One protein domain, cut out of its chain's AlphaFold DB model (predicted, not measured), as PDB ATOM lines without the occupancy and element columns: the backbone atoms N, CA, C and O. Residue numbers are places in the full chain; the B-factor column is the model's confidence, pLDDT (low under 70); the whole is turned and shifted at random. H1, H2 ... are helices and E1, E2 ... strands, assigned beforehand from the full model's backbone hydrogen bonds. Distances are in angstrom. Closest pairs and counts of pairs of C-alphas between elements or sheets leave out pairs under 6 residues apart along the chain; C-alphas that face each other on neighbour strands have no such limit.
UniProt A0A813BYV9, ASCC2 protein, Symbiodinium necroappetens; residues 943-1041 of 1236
ATOM      1  N   ASP A 943       1.906  17.024 -27.800       61.72
ATOM      2  CA  ASP A 943       0.517  17.403 -27.535       61.72
ATOM      3  C   ASP A 943      -0.377  16.209 -27.150       61.72
ATOM      4  O   ASP A 943      -1.175  16.314 -26.215       61.72
ATOM      5  N   SER A 944      -0.193  15.030 -27.758       61.00
ATOM      6  CA  SER A 944      -0.944  13.809 -27.411       61.00
ATOM      7  C   SER A 944      -0.650  13.357 -25.981       61.00
ATOM      8  O   SER A 944      -1.542  13.004 -25.204       61.00
ATOM      9  N   VAL A 945       0.628  13.428 -25.594       64.75
ATOM     10  CA  VAL A 945       1.076  13.095 -24.239       64.75
ATOM     11  C   VAL A 945       0.540  14.104 -23.227       64.75
ATOM     12  O   VAL A 945       0.083  13.708 -22.152       64.75
ATOM     13  N   ARG A 946       0.555  15.396 -23.569       67.88
ATOM     14  CA  ARG A 946       0.051  16.480 -22.718       67.88
ATOM     15  C   ARG A 946      -1.455  16.367 -22.480       67.88
ATOM     16  O   ARG A 946      -1.887  16.431 -21.324       67.88
ATOM     17  N   ALA A 947      -2.236  16.135 -23.534       64.31
ATOM     18  CA  ALA A 947      -3.678  15.931 -23.457       64.31
ATOM     19  C   ALA A 947      -4.015  14.717 -22.587       64.31
ATOM     20  O   ALA A 947      -4.808  14.813 -21.644       64.31
ATOM     21  N   ALA A 948      -3.338  13.591 -22.826       67.88
ATOM     22  CA  ALA A 948      -3.603  12.381 -22.074       67.88
ATOM     23  C   ALA A 948      -3.218  12.504 -20.592       67.88
ATOM     24  O   ALA A 948      -3.958  12.083 -19.700       67.88
ATOM     25  N   GLN A 949      -2.096  13.169 -20.306       69.50
ATOM     26  CA  GLN A 949      -1.668  13.464 -18.944       69.50
ATOM     27  C   GLN A 949      -2.656  14.392 -18.226       69.50
ATOM     28  O   GLN A 949      -2.912  14.208 -17.037       69.50
ATOM     29  N   LYS A 950      -3.255  15.362 -18.926       70.50
ATOM     30  CA  LYS A 950      -4.281  16.254 -18.366       70.50
ATOM     31  C   LYS A 950      -5.543  15.493 -17.956       70.50
ATOM     32  O   LYS A 950      -6.053  15.742 -16.862       70.50
ATOM     33  N   VAL A 951      -6.008  14.552 -18.778       69.81
ATOM     34  CA  VAL A 951      -7.183  13.711 -18.485       69.81
ATOM     35  C   VAL A 951      -6.884  12.709 -17.369       69.81
ATOM     36  O   VAL A 951      -7.649  12.619 -16.411       69.81
ATOM     37  N   LEU A 952      -5.738  12.022 -17.402       70.94
ATOM     38  CA  LEU A 952      -5.334  11.117 -16.319       70.94
ATOM     39  C   LEU A 952      -5.204  11.873 -14.989       70.94
ATOM     40  O   LEU A 952      -5.766  11.459 -13.978       70.94
ATOM     41  N   ASN A 953      -4.581  13.053 -14.992       71.00
ATOM     42  CA  ASN A 953      -4.529  13.916 -13.811       71.00
ATOM     43  C   ASN A 953      -5.918  14.394 -13.354       71.00
ATOM     44  O   ASN A 953      -6.094  14.686 -12.171       71.00
ATOM     45  N   ALA A 954      -6.897  14.494 -14.258       67.69
ATOM     46  CA  ALA A 954      -8.273  14.836 -13.915       67.69
ATOM     47  C   ALA A 954      -9.004  13.709 -13.197       67.69
ATOM     48  O   ALA A 954      -9.667  13.948 -12.185       67.69
ATOM     49  N   LEU A 955      -8.819  12.484 -13.678       66.69
ATOM     50  CA  LEU A 955      -9.376  11.281 -13.071       66.69
ATOM     51  C   LEU A 955      -8.737  11.016 -11.686       66.69
ATOM     52  O   LEU A 955      -9.413  10.661 -10.718       66.69
ATOM     53  N   LEU A 956      -7.437  11.280 -11.539       69.12
ATOM     54  CA  LEU A 956      -6.619  10.798 -10.413       69.12
ATOM     55  C   LEU A 956      -6.461  11.809  -9.256       69.12
ATOM     56  O   LEU A 956      -5.596  11.667  -8.394       69.12
ATOM     57  N   ARG A 957      -7.287  12.861  -9.221       62.47
ATOM     58  CA  ARG A 957      -6.973  14.121  -8.524       62.47
ATOM     59  C   ARG A 957      -7.214  14.191  -7.015       62.47
ATOM     60  O   ARG A 957      -7.137  15.292  -6.464       62.47
ATOM     61  N   LYS A 958      -7.473  13.090  -6.300       51.00
ATOM     62  CA  LYS A 958      -7.489  13.184  -4.832       51.00
ATOM     63  C   LYS A 958      -6.042  13.187  -4.339       51.00
ATOM     64  O   LYS A 958      -5.451  12.138  -4.094       51.00
ATOM     65  N   GLN A 959      -5.468  14.388  -4.245       48.59
ATOM     66  CA  GLN A 959      -4.174  14.611  -3.611       48.59
ATOM     67  C   GLN A 959      -4.343  14.300  -2.120       48.59
ATOM     68  O   GLN A 959      -4.964  15.052  -1.371       48.59
ATOM     69  N   THR A 960      -3.868  13.130  -1.705       51.88
ATOM     70  CA  THR A 960      -3.767  12.771  -0.290       51.88
ATOM     71  C   THR A 960      -2.350  13.081   0.180       51.88
ATOM     72  O   THR A 960      -1.429  13.123  -0.632       51.88
ATOM     73  N   MET A 961      -2.140  13.272   1.485       42.53
ATOM     74  CA  MET A 961      -0.801  13.494   2.065       42.53
ATOM     75  C   MET A 961       0.205  12.361   1.755       42.53
ATOM     76  O   MET A 961       1.392  12.531   2.003       42.53
ATOM     77  N   GLY A 962      -0.251  11.223   1.211       53.22
ATOM     78  CA  GLY A 962       0.603  10.136   0.721       53.22
ATOM     79  C   GLY A 962       0.918  10.171  -0.783       53.22
ATOM     80  O   GLY A 962       1.873   9.531  -1.195       53.22
ATOM     81  N   GLY A 963       0.165  10.894  -1.617       57.50
ATOM     82  CA  GLY A 963       0.290  10.878  -3.085       57.50
ATOM     83  C   GLY A 963      -1.067  10.954  -3.798       57.50
ATOM     84  O   GLY A 963      -2.102  11.180  -3.155       57.50
ATOM     85  N   LEU A 964      -1.075  10.807  -5.128       58.31
ATOM     86  CA  LEU A 964      -2.316  10.790  -5.911       58.31
ATOM     87  C   LEU A 964      -3.035   9.461  -5.654       58.31
ATOM     88  O   LEU A 964      -2.425   8.400  -5.692       58.31
ATOM     89  N   SER A 965      -4.328   9.512  -5.354       61.03
ATOM     90  CA  SER A 965      -5.181   8.321  -5.316       61.03
ATOM     91  C   SER A 965      -6.346   8.533  -6.281       61.03
ATOM     92  O   SER A 965      -6.884   9.648  -6.325       61.03
ATOM     93  N   PRO A 966      -6.743   7.506  -7.059       68.62
ATOM     94  CA  PRO A 966      -7.923   7.609  -7.902       68.62
ATOM     95  C   PRO A 966      -9.131   8.020  -7.059       68.62
ATOM     96  O   PRO A 966      -9.357   7.462  -5.982       68.62
ATOM     97  N   SER A 967      -9.896   9.005  -7.533       76.38
ATOM     98  CA  SER A 967     -11.197   9.308  -6.933       76.38
ATOM     99  C   SER A 967     -12.133   8.099  -7.072       76.38
ATOM    100  O   SER A 967     -11.965   7.315  -8.003       76.38
ATOM    101  N   ASP A 968     -13.125   7.946  -6.191       79.56
ATOM    102  CA  ASP A 968     -14.091   6.836  -6.298       79.56
ATOM    103  C   ASP A 968     -14.796   6.844  -7.665       79.56
ATOM    104  O   ASP A 968     -14.950   5.805  -8.293       79.56
ATOM    105  N   HIS A 969     -15.060   8.034  -8.208       79.25
ATOM    106  CA  HIS A 969     -15.583   8.201  -9.561       79.25
ATOM    107  C   HIS A 969     -14.613   7.719 -10.658       79.25
ATOM    108  O   HIS A 969     -15.024   7.088 -11.622       79.25
ATOM    109  N   ALA A 970     -13.306   7.961 -10.515       79.56
ATOM    110  CA  ALA A 970     -12.319   7.437 -11.460       79.56
ATOM    111  C   ALA A 970     -12.172   5.918 -11.379       79.56
ATOM    112  O   ALA A 970     -11.873   5.277 -12.379       79.56
ATOM    113  N   VAL A 971     -12.393   5.337 -10.203       83.50
ATOM    114  CA  VAL A 971     -12.424   3.883 -10.025       83.50
ATOM    115  C   VAL A 971     -13.627   3.309 -10.755       83.50
ATOM    116  O   VAL A 971     -13.448   2.386 -11.537       83.50
ATOM    117  N   GLU A 972     -14.807   3.906 -10.589       84.69
ATOM    118  CA  GLU A 972     -16.016   3.510 -11.319       84.69
ATOM    119  C   GLU A 972     -15.833   3.609 -12.842       84.69
ATOM    120  O   GLU A 972     -16.300   2.735 -13.573       84.69
ATOM    121  N   ILE A 973     -15.121   4.639 -13.321       80.94
ATOM    122  CA  ILE A 973     -14.747   4.806 -14.734       80.94
ATOM    123  C   ILE A 973     -13.824   3.670 -15.184       80.94
ATOM    124  O   ILE A 973     -14.119   3.010 -16.176       80.94
ATOM    125  N   MET A 974     -12.738   3.401 -14.454       84.31
ATOM    126  CA  MET A 974     -11.794   2.327 -14.786       84.31
ATOM    127  C   MET A 974     -12.464   0.946 -14.759       84.31
ATOM    128  O   MET A 974     -12.241   0.133 -15.651       84.31
ATOM    129  N   GLU A 975     -13.334   0.691 -13.783       86.50
ATOM    130  CA  GLU A 975     -14.134  -0.533 -13.701       86.50
ATOM    131  C   GLU A 975     -15.119  -0.647 -14.873       86.50
ATOM    132  O   GLU A 975     -15.289  -1.736 -15.419       86.50
ATOM    133  N   HIS A 976     -15.711   0.464 -15.325       82.94
ATOM    134  CA  HIS A 976     -16.535   0.483 -16.536       82.94
ATOM    135  C   HIS A 976     -15.728   0.230 -17.815       82.94
ATOM    136  O   HIS A 976     -16.244  -0.444 -18.704       82.94
ATOM    137  N   VAL A 977     -14.476   0.702 -17.914       78.62
ATOM    138  CA  VAL A 977     -13.580   0.363 -19.039       78.62
ATOM    139  C   VAL A 977     -13.259  -1.130 -19.050       78.62
ATOM    140  O   VAL A 977     -13.251  -1.758 -20.101       78.62
ATOM    141  N   LEU A 978     -13.045  -1.741 -17.884       82.31
ATOM    142  CA  LEU A 978     -12.851  -3.190 -17.802       82.31
ATOM    143  C   LEU A 978     -14.130  -3.968 -18.142       82.31
ATOM    144  O   LEU A 978     -14.069  -5.003 -18.806       82.31
ATOM    145  N   ALA A 979     -15.292  -3.464 -17.720       82.12
ATOM    146  CA  ALA A 979     -16.590  -4.087 -17.968       82.12
ATOM    147  C   ALA A 979     -17.103  -3.904 -19.408       82.12
ATOM    148  O   ALA A 979     -17.986  -4.651 -19.835       82.12
ATOM    149  N   SER A 980     -16.568  -2.941 -20.168       73.56
ATOM    150  CA  SER A 980     -16.970  -2.682 -21.557       73.56
ATOM    151  C   SER A 980     -16.567  -3.817 -22.519       73.56
ATOM    152  O   SER A 980     -17.123  -3.916 -23.618       73.56
ATOM    153  N   GLY A 981     -15.669  -4.715 -22.091       77.25
ATOM    154  CA  GLY A 981     -15.261  -5.909 -22.833       77.25
ATOM    155  C   GLY A 981     -14.576  -5.564 -24.156       77.25
ATOM    156  O   GLY A 981     -13.682  -4.728 -24.186       77.25
ATOM    157  N   LEU A 982     -15.028  -6.180 -25.256       64.94
ATOM    158  CA  LEU A 982     -14.497  -5.984 -26.622       64.94
ATOM    159  C   LEU A 982     -14.636  -4.550 -27.164       64.94
ATOM    160  O   LEU A 982     -14.198  -4.273 -28.272       64.94
ATOM    161  N   ARG A 983     -15.293  -3.647 -26.427       59.97
ATOM    162  CA  ARG A 983     -15.443  -2.243 -26.832       59.97
ATOM    163  C   ARG A 983     -14.209  -1.393 -26.548       59.97
ATOM    164  O   ARG A 983     -14.173  -0.261 -27.003       59.97
ATOM    165  N   CYS A 984     -13.252  -1.914 -25.783       67.19
ATOM    166  CA  CYS A 984     -11.955  -1.291 -25.555       67.19
ATOM    167  C   CYS A 984     -10.862  -2.322 -25.847       67.19
ATOM    168  O   CYS A 984     -10.987  -3.488 -25.446       67.19
ATOM    169  N   GLU A 985      -9.780  -1.897 -26.497       70.88
ATOM    170  CA  GLU A 985      -8.641  -2.770 -26.790       70.88
ATOM    171  C   GLU A 985      -8.092  -3.449 -25.525       70.88
ATOM    172  O   GLU A 985      -8.218  -2.948 -24.395       70.88
ATOM    173  N   ALA A 986      -7.521  -4.640 -25.704       77.38
ATOM    174  CA  ALA A 986      -7.057  -5.468 -24.596       77.38
ATOM    175  C   ALA A 986      -5.934  -4.774 -23.809       77.38
ATOM    176  O   ALA A 986      -5.890  -4.865 -22.586       77.38
ATOM    177  N   GLU A 987      -5.095  -4.004 -24.489       76.12
ATOM    178  CA  GLU A 987      -3.972  -3.233 -23.973       76.12
ATOM    179  C   GLU A 987      -4.450  -2.104 -23.061       76.12
ATOM    180  O   GLU A 987      -3.939  -1.913 -21.954       76.12
ATOM    181  N   THR A 988      -5.486  -1.388 -23.493       76.75
ATOM    182  CA  THR A 988      -6.143  -0.337 -22.716       76.75
ATOM    183  C   THR A 988      -6.798  -0.910 -21.465       76.75
ATOM    184  O   THR A 988      -6.617  -0.384 -20.362       76.75
ATOM    185  N   ARG A 989      -7.508  -2.039 -21.587       84.75
ATOM    186  CA  ARG A 989      -8.034  -2.739 -20.410       84.75
ATOM    187  C   ARG A 989      -6.905  -3.208 -19.496       84.75
ATOM    188  O   ARG A 989      -7.004  -3.036 -18.285       84.75
ATOM    189  N   ALA A 990      -5.812  -3.736 -20.040       81.81
ATOM    190  CA  ALA A 990      -4.679  -4.225 -19.260       81.81
ATOM    191  C   ALA A 990      -4.015  -3.088 -18.476       81.81
ATOM    192  O   ALA A 990      -3.645  -3.282 -17.317       81.81
ATOM    193  N   PHE A 991      -3.941  -1.890 -19.061       82.12
ATOM    194  CA  PHE A 991      -3.468  -0.686 -18.386       82.12
ATOM    195  C   PHE A 991      -4.343  -0.330 -17.182       82.12
ATOM    196  O   PHE A 991      -3.843  -0.186 -16.067       82.12
ATOM    197  N   PHE A 992      -5.660  -0.234 -17.369       83.06
ATOM    198  CA  PHE A 992      -6.567   0.097 -16.267       83.06
ATOM    199  C   PHE A 992      -6.634  -1.007 -15.208       83.06
ATOM    200  O   PHE A 992      -6.732  -0.714 -14.015       83.06
ATOM    201  N   HIS A 993      -6.487  -2.268 -15.610       87.44
ATOM    202  CA  HIS A 993      -6.355  -3.387 -14.686       87.44
ATOM    203  C   HIS A 993      -5.059  -3.309 -13.873       87.44
ATOM    204  O   HIS A 993      -5.086  -3.498 -12.658       87.44
ATOM    205  N   PHE A 994      -3.934  -2.959 -14.502       85.12
ATOM    206  CA  PHE A 994      -2.674  -2.694 -13.808       85.12
ATOM    207  C   PHE A 994      -2.854  -1.596 -12.746       85.12
ATOM    208  O   PHE A 994      -2.517  -1.810 -11.579       85.12
ATOM    209  N   LEU A 995      -3.489  -0.474 -13.103       81.88
ATOM    210  CA  LEU A 995      -3.767   0.626 -12.172       81.88
ATOM    211  C   LEU A 995      -4.662   0.209 -10.993       81.88
ATOM    212  O   LEU A 995      -4.380   0.549  -9.840       81.88
ATOM    213  N   LEU A 996      -5.728  -0.551 -11.259       84.94
ATOM    214  CA  LEU A 996      -6.641  -1.035 -10.222       84.94
ATOM    215  C   LEU A 996      -5.987  -2.092  -9.321       84.94
ATOM    216  O   LEU A 996      -6.179  -2.056  -8.104       84.94
ATOM    217  N   SER A 997      -5.161  -2.981  -9.877       84.56
ATOM    218  CA  SER A 997      -4.442  -4.006  -9.110       84.56
ATOM    219  C   SER A 997      -3.419  -3.395  -8.145       84.56
ATOM    220  O   SER A 997      -3.354  -3.793  -6.980       84.56
ATOM    221  N   LYS A 998      -2.701  -2.345  -8.572       79.06
ATOM    222  CA  LYS A 998      -1.781  -1.576  -7.720       79.06
ATOM    223  C   LYS A 998      -2.499  -0.901  -6.548       79.06
ATOM    224  O   LYS A 998      -1.950  -0.854  -5.453       79.06
ATOM    225  N   ARG A 999      -3.745  -0.448  -6.736       77.00
ATOM    226  CA  ARG A 999      -4.580   0.103  -5.650       77.00
ATOM    227  C   ARG A 999      -5.003  -0.959  -4.627       77.00
ATOM    228  O   ARG A 999      -5.150  -0.635  -3.450       77.00
ATOM    229  N   GLN A1000      -5.252  -2.191  -5.074       78.06
ATOM    230  CA  GLN A1000      -5.745  -3.292  -4.234       78.06
ATOM    231  C   GLN A1000      -4.627  -4.058  -3.497       78.06
ATOM    232  O   GLN A1000      -4.924  -4.826  -2.582       78.06
ATOM    233  N   GLY A1001      -3.357  -3.853  -3.865       77.19
ATOM    234  CA  GLY A1001      -2.194  -4.489  -3.236       77.19
ATOM    235  C   GLY A1001      -2.020  -4.163  -1.743       77.19
ATOM    236  O   GLY A1001      -2.394  -3.093  -1.265       77.19
ATOM    237  N   ALA A1002      -1.437  -5.109  -0.992       50.97
ATOM    238  CA  ALA A1002      -1.240  -5.018   0.463       50.97
ATOM    239  C   ALA A1002      -0.293  -3.880   0.893       50.97
ATOM    240  O   ALA A1002      -0.403  -3.359   2.004       50.97
ATOM    241  N   GLU A1003       0.603  -3.463   0.001       55.41
ATOM    242  CA  GLU A1003       1.389  -2.244   0.137       55.41
ATOM    243  C   GLU A1003       0.614  -1.130  -0.566       55.41
ATOM    244  O   GLU A1003       0.524  -1.112  -1.791       55.41
ATOM    245  N   ARG A1004       0.016  -0.208   0.200       56.59
ATOM    246  CA  ARG A1004      -0.594   1.025  -0.330       56.59
ATOM    247  C   ARG A1004       0.499   1.959  -0.861       56.59
ATOM    248  O   ARG A1004       0.680   3.061  -0.342       56.59
ATOM    249  N   GLU A1005       1.268   1.504  -1.845       58.50
ATOM    250  CA  GLU A1005       2.163   2.359  -2.604       58.50
ATOM    251  C   GLU A1005       1.322   3.451  -3.248       58.50
ATOM    252  O   GLU A1005       0.257   3.212  -3.822       58.50
ATOM    253  N   THR A1006       1.775   4.683  -3.093       58.59
ATOM    254  CA  THR A1006       1.045   5.820  -3.610       58.59
ATOM    255  C   THR A1006       1.245   5.897  -5.112       58.59
ATOM    256  O   THR A1006       2.349   5.696  -5.629       58.59
ATOM    257  N   PHE A1007       0.135   6.100  -5.816       58.94
ATOM    258  CA  PHE A1007       0.127   6.142  -7.264       58.94
ATOM    259  C   PHE A1007       0.838   7.423  -7.717       58.94
ATOM    260  O   PHE A1007       0.475   8.535  -7.316       58.94
ATOM    261  N   ASP A1008       1.877   7.260  -8.532       69.00
ATOM    262  CA  ASP A1008       2.613   8.362  -9.144       69.00
ATOM    263  C   ASP A1008       2.348   8.290 -10.641       69.00
ATOM    264  O   ASP A1008       2.966   7.506 -11.358       69.00
ATOM    265  N   ALA A1009       1.429   9.133 -11.119       61.41
ATOM    266  CA  ALA A1009       1.024   9.164 -12.519       61.41
ATOM    267  C   ALA A1009       2.221   9.259 -13.477       61.41
ATOM    268  O   ALA A1009       2.226   8.609 -14.514       61.41
ATOM    269  N   SER A1010       3.260  10.026 -13.135       60.88
ATOM    270  CA  SER A1010       4.435  10.187 -13.996       60.88
ATOM    271  C   SER A1010       5.278   8.915 -14.026       60.88
ATOM    272  O   SER A1010       5.679   8.462 -15.100       60.88
ATOM    273  N   ARG A1011       5.522   8.311 -12.857       73.69
ATOM    274  CA  ARG A1011       6.276   7.058 -12.737       73.69
ATOM    275  C   ARG A1011       5.531   5.890 -13.371       73.69
ATOM    276  O   ARG A1011       6.144   5.123 -14.101       73.69
ATOM    277  N   ASP A1012       4.234   5.779 -13.127       70.69
ATOM    278  CA  ASP A1012       3.432   4.617 -13.496       70.69
ATOM    279  C   ASP A1012       3.003   4.680 -14.978       70.69
ATOM    280  O   ASP A1012       2.994   3.646 -15.641       70.69
ATOM    281  N   ILE A1013       2.786   5.876 -15.560       65.31
ATOM    282  CA  ILE A1013       2.660   6.047 -17.026       65.31
ATOM    283  C   ILE A1013       3.993   5.745 -17.714       65.31
ATOM    284  O   ILE A1013       4.006   5.085 -18.751       65.31
ATOM    285  N   LYS A1014       5.128   6.198 -17.162       68.81
ATOM    286  CA  LYS A1014       6.451   5.842 -17.703       68.81
ATOM    287  C   LYS A1014       6.703   4.343 -17.600       68.81
ATOM    288  O   LYS A1014       7.178   3.763 -18.567       68.81
ATOM    289  N   ALA A1015       6.353   3.722 -16.476       66.75
ATOM    290  CA  ALA A1015       6.445   2.281 -16.295       66.75
ATOM    291  C   ALA A1015       5.576   1.563 -17.329       66.75
ATOM    292  O   ALA A1015       6.082   0.691 -18.020       66.75
ATOM    293  N   TRP A1016       4.326   1.989 -17.527       66.75
ATOM    294  CA  TRP A1016       3.458   1.408 -18.546       66.75
ATOM    295  C   TRP A1016       3.978   1.618 -19.972       66.75
ATOM    296  O   TRP A1016       3.972   0.674 -20.743       66.75
ATOM    297  N   LYS A1017       4.504   2.799 -20.326       65.69
ATOM    298  CA  LYS A1017       5.125   3.044 -21.643       65.69
ATOM    299  C   LYS A1017       6.369   2.183 -21.870       65.69
ATOM    300  O   LYS A1017       6.588   1.674 -22.967       65.69
ATOM    301  N   VAL A1018       7.194   2.001 -20.840       64.25
ATOM    302  CA  VAL A1018       8.328   1.063 -20.879       64.25
ATOM    303  C   VAL A1018       7.819  -0.368 -21.065       64.25
ATOM    304  O   VAL A1018       8.391  -1.127 -21.841       64.25
ATOM    305  N   ILE A1019       6.708  -0.702 -20.412       59.00
ATOM    306  CA  ILE A1019       6.039  -1.994 -20.502       59.00
ATOM    307  C   ILE A1019       5.331  -2.202 -21.865       59.00
ATOM    308  O   ILE A1019       5.316  -3.313 -22.363       59.00
ATOM    309  N   SER A1020       4.774  -1.193 -22.529       57.22
ATOM    310  CA  SER A1020       4.069  -1.368 -23.811       57.22
ATOM    311  C   SER A1020       4.993  -1.265 -25.032       57.22
ATOM    312  O   SER A1020       4.732  -1.866 -26.070       57.22
ATOM    313  N   SER A1021       6.131  -0.570 -24.918       55.72
ATOM    314  CA  SER A1021       7.089  -0.345 -26.020       55.72
ATOM    315  C   SER A1021       8.017  -1.528 -26.346       55.72
ATOM    316  O   SER A1021       9.001  -1.362 -27.065       55.72
ATOM    317  N   HIS A1022       7.734  -2.728 -25.828       54.72
ATOM    318  CA  HIS A1022       8.483  -3.963 -26.102       54.72
ATOM    319  C   HIS A1022       9.983  -3.950 -25.702       54.72
ATOM    320  O   HIS A1022      10.724  -4.878 -26.028       54.72
ATOM    321  N   ARG A1023      10.447  -2.941 -24.947       46.38
ATOM    322  CA  ARG A1023      11.830  -2.807 -24.442       46.38
ATOM    323  C   ARG A1023      11.962  -3.376 -23.023       46.38
ATOM    324  O   ARG A1023      12.084  -2.631 -22.054       46.38
ATOM    325  N   PHE A1024      11.902  -4.698 -22.885       64.56
ATOM    326  CA  PHE A1024      11.745  -5.358 -21.581       64.56
ATOM    327  C   PHE A1024      13.028  -5.917 -20.946       64.56
ATOM    328  O   PHE A1024      13.927  -6.384 -21.641       64.56
ATOM    329  N   SER A1025      13.021  -6.000 -19.607       56.84
ATOM    330  CA  SER A1025      13.575  -7.134 -18.848       56.84
ATOM    331  C   SER A1025      12.506  -8.235 -18.706       56.84
ATOM    332  O   SER A1025      11.310  -7.930 -18.699       56.84
ATOM    333  N   ASP A1026      12.892  -9.505 -18.559       59.34
ATOM    334  CA  ASP A1026      11.951 -10.647 -18.534       59.34
ATOM    335  C   ASP A1026      10.805 -10.508 -17.510       59.34
ATOM    336  O   ASP A1026       9.677 -10.950 -17.743       59.34
ATOM    337  N   GLU A1027      11.059  -9.829 -16.392       69.25
ATOM    338  CA  GLU A1027      10.093  -9.611 -15.313       69.25
ATOM    339  C   GLU A1027       9.028  -8.550 -15.654       69.25
ATOM    340  O   GLU A1027       7.843  -8.721 -15.347       69.25
ATOM    341  N   GLY A1028       9.411  -7.496 -16.385       69.38
ATOM    342  CA  GLY A1028       8.472  -6.494 -16.900       69.38
ATOM    343  C   GLY A1028       7.520  -7.082 -17.942       69.38
ATOM    344  O   GLY A1028       6.315  -6.828 -17.904       69.38
ATOM    345  N   LYS A1029       8.037  -7.962 -18.810       66.31
ATOM    346  CA  LYS A1029       7.235  -8.694 -19.799       66.31
ATOM    347  C   LYS A1029       6.243  -9.648 -19.131       66.31
ATOM    348  O   LYS A1029       5.085  -9.712 -19.534       66.31
ATOM    349  N   LYS A1030       6.666 -10.365 -18.086       76.38
ATOM    350  CA  LYS A1030       5.790 -11.268 -17.321       76.38
ATOM    351  C   LYS A1030       4.628 -10.516 -16.664       76.38
ATOM    352  O   LYS A1030       3.494 -10.980 -16.729       76.38
ATOM    353  N   THR A1031       4.911  -9.350 -16.085       74.62
ATOM    354  CA  THR A1031       3.905  -8.501 -15.426       74.62
ATOM    355  C   THR A1031       2.880  -7.957 -16.428       74.62
ATOM    356  O   THR A1031       1.678  -8.010 -16.178       74.62
ATOM    357  N   TYR A1032       3.332  -7.509 -17.604       73.44
ATOM    358  CA  TYR A1032       2.449  -7.094 -18.699       73.44
ATOM    359  C   TYR A1032       1.520  -8.213 -19.157       73.44
ATOM    360  O   TYR A1032       0.303  -8.043 -19.190       73.44
ATOM    361  N   LEU A1033       2.106  -9.374 -19.470       77.31
ATOM    362  CA  LEU A1033       1.375 -10.536 -19.957       77.31
ATOM    363  C   LEU A1033       0.358 -11.032 -18.927       77.31
ATOM    364  O   LEU A1033      -0.708 -11.494 -19.319       77.31
ATOM    365  N   GLN A1034       0.652 -10.903 -17.630       84.81
ATOM    366  CA  GLN A1034      -0.297 -11.230 -16.571       84.81
ATOM    367  C   GLN A1034      -1.538 -10.328 -16.623       84.81
ATOM    368  O   GLN A1034      -2.653 -10.843 -16.658       84.81
ATOM    369  N   HIS A1035      -1.365  -9.007 -16.680       84.12
ATOM    370  CA  HIS A1035      -2.507  -8.089 -16.726       84.12
ATOM    371  C   HIS A1035      -3.286  -8.183 -18.038       84.12
ATOM    372  O   HIS A1035      -4.512  -8.212 -18.011       84.12
ATOM    373  N   MET A1036      -2.591  -8.330 -19.169       78.81
ATOM    374  CA  MET A1036      -3.187  -8.663 -20.468       78.81
ATOM    375  C   MET A1036      -4.050  -9.928 -20.385       78.81
ATOM    376  O   MET A1036      -5.204  -9.950 -20.808       78.81
ATOM    377  N   TRP A1037      -3.510 -10.994 -19.792       85.00
ATOM    378  CA  TRP A1037      -4.226 -12.254 -19.634       85.00
ATOM    379  C   TRP A1037      -5.471 -12.117 -18.760       85.00
ATOM    380  O   TRP A1037      -6.496 -12.723 -19.063       85.00
ATOM    381  N   GLU A1038      -5.400 -11.336 -17.683       85.50
ATOM    382  CA  GLU A1038      -6.510 -11.122 -16.753       85.50
ATOM    383  C   GLU A1038      -7.689 -10.395 -17.415       85.50
ATOM    384  O   GLU A1038      -8.838 -10.765 -17.158       85.50
ATOM    385  N   VAL A1039      -7.429  -9.459 -18.335       82.81
ATOM    386  CA  VAL A1039      -8.480  -8.651 -18.979       82.81
ATOM    387  C   VAL A1039      -9.035  -9.212 -20.284       82.81
ATOM    388  O   VAL A1039     -10.152  -8.856 -20.666       82.81
ATOM    389  N   MET A1040      -8.291 -10.076 -20.977       77.19
ATOM    390  CA  MET A1040      -8.748 -10.659 -22.238       77.19
ATOM    391  C   MET A1040      -9.940 -11.600 -22.028       77.19
ATOM    392  O   MET A1040      -9.933 -12.465 -21.140       77.19
ATOM    393  N   GLY A1041     -10.945 -11.490 -22.898       79.31
ATOM    394  CA  GLY A1041     -12.060 -12.430 -22.991       79.31
ATOM    395  C   GLY A1041     -11.633 -13.799 -23.536       79.31
ATOM    396  O   GLY A1041     -10.530 -13.979 -24.041       79.31
TER     397      GLY A1041
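What this domain is: This is residues 943 to 1041 of the 1236 residues of the protein "ASCC2 protein" of Symbiodinium necroappetens (UniProt A0A813BYV9). Look for a cluster of crossed helices with a small strand hairpin, E1 and E2, at one end: H3 runs through the middle between H2 and H4, and H5 crosses H3 on a further side. H1 leads into the hairpin, and its residues 943 to 948 stick out free. The printed part has 99 residues, with H1, E1, E2, H2, H3, H4 and H5 in chain order; the class is mostly helix, and the two strands are antiparallel. It is compact, with a radius of gyration of the C-alphas of 13.4 A and spans of 36 by 34 by 30 A.

How they stand to each other: Start at the hairpin of E1, residues 958 to 960, and E2, residues 963 to 965, where N 960 and O 963 are 3.0 A apart and N 963 and O 960 2.9 A, within hydrogen-bond range. H2, residues 968 to 979, and H3, residues 986 to 1000, form a helical hairpin and touch at a steep tilt of 41 degrees, opposite ways; their closest C-alphas, Leu 978 and Arg 989, are 5.5 A apart. H5, residues 1026 to 1039, touches H3 about perpendicular, at 80 degrees, closest at the C-alphas of Ala 990 and Met 1036, 4.8 A. H4, residues 1009 to 1020, touches H5 with residues 1019 to 1020 alone, and H4 is close to but not clearly touching H3. H1, residues 943 to 955, is close to but not clearly touching H2: the C-alphas of Leu 955 and Ala 970, their closest, are 5.1 A apart. In H1, H2, H3, H4 and H5 every O i to N i+4 pair is within hydrogen-bond range.

Where its parts are: Find C-alpha 943 at (0.517, 17.403, -27.535); from there H1 runs 18.6 A. E1 spans 5.9 A and E2 6.4 A, H2 16.2 A and H4 15.7 A. H3 begins at C-alpha 986, (-7.057, -5.468, -24.596), and runs 20.5 A; H5, also 20.5 A, ends at C-alpha 1039, (-8.480, -8.651, -18.979).

The domain as a whole: The C-alphas farthest apart, those of Met 961 and Gly 1041, are 37.8 A apart. The printed part has no cut, and no link is long. Mean pLDDT of the printed part is 70.3, with 50 residues under 70, among them 954 to 966 and 1013 to 1029.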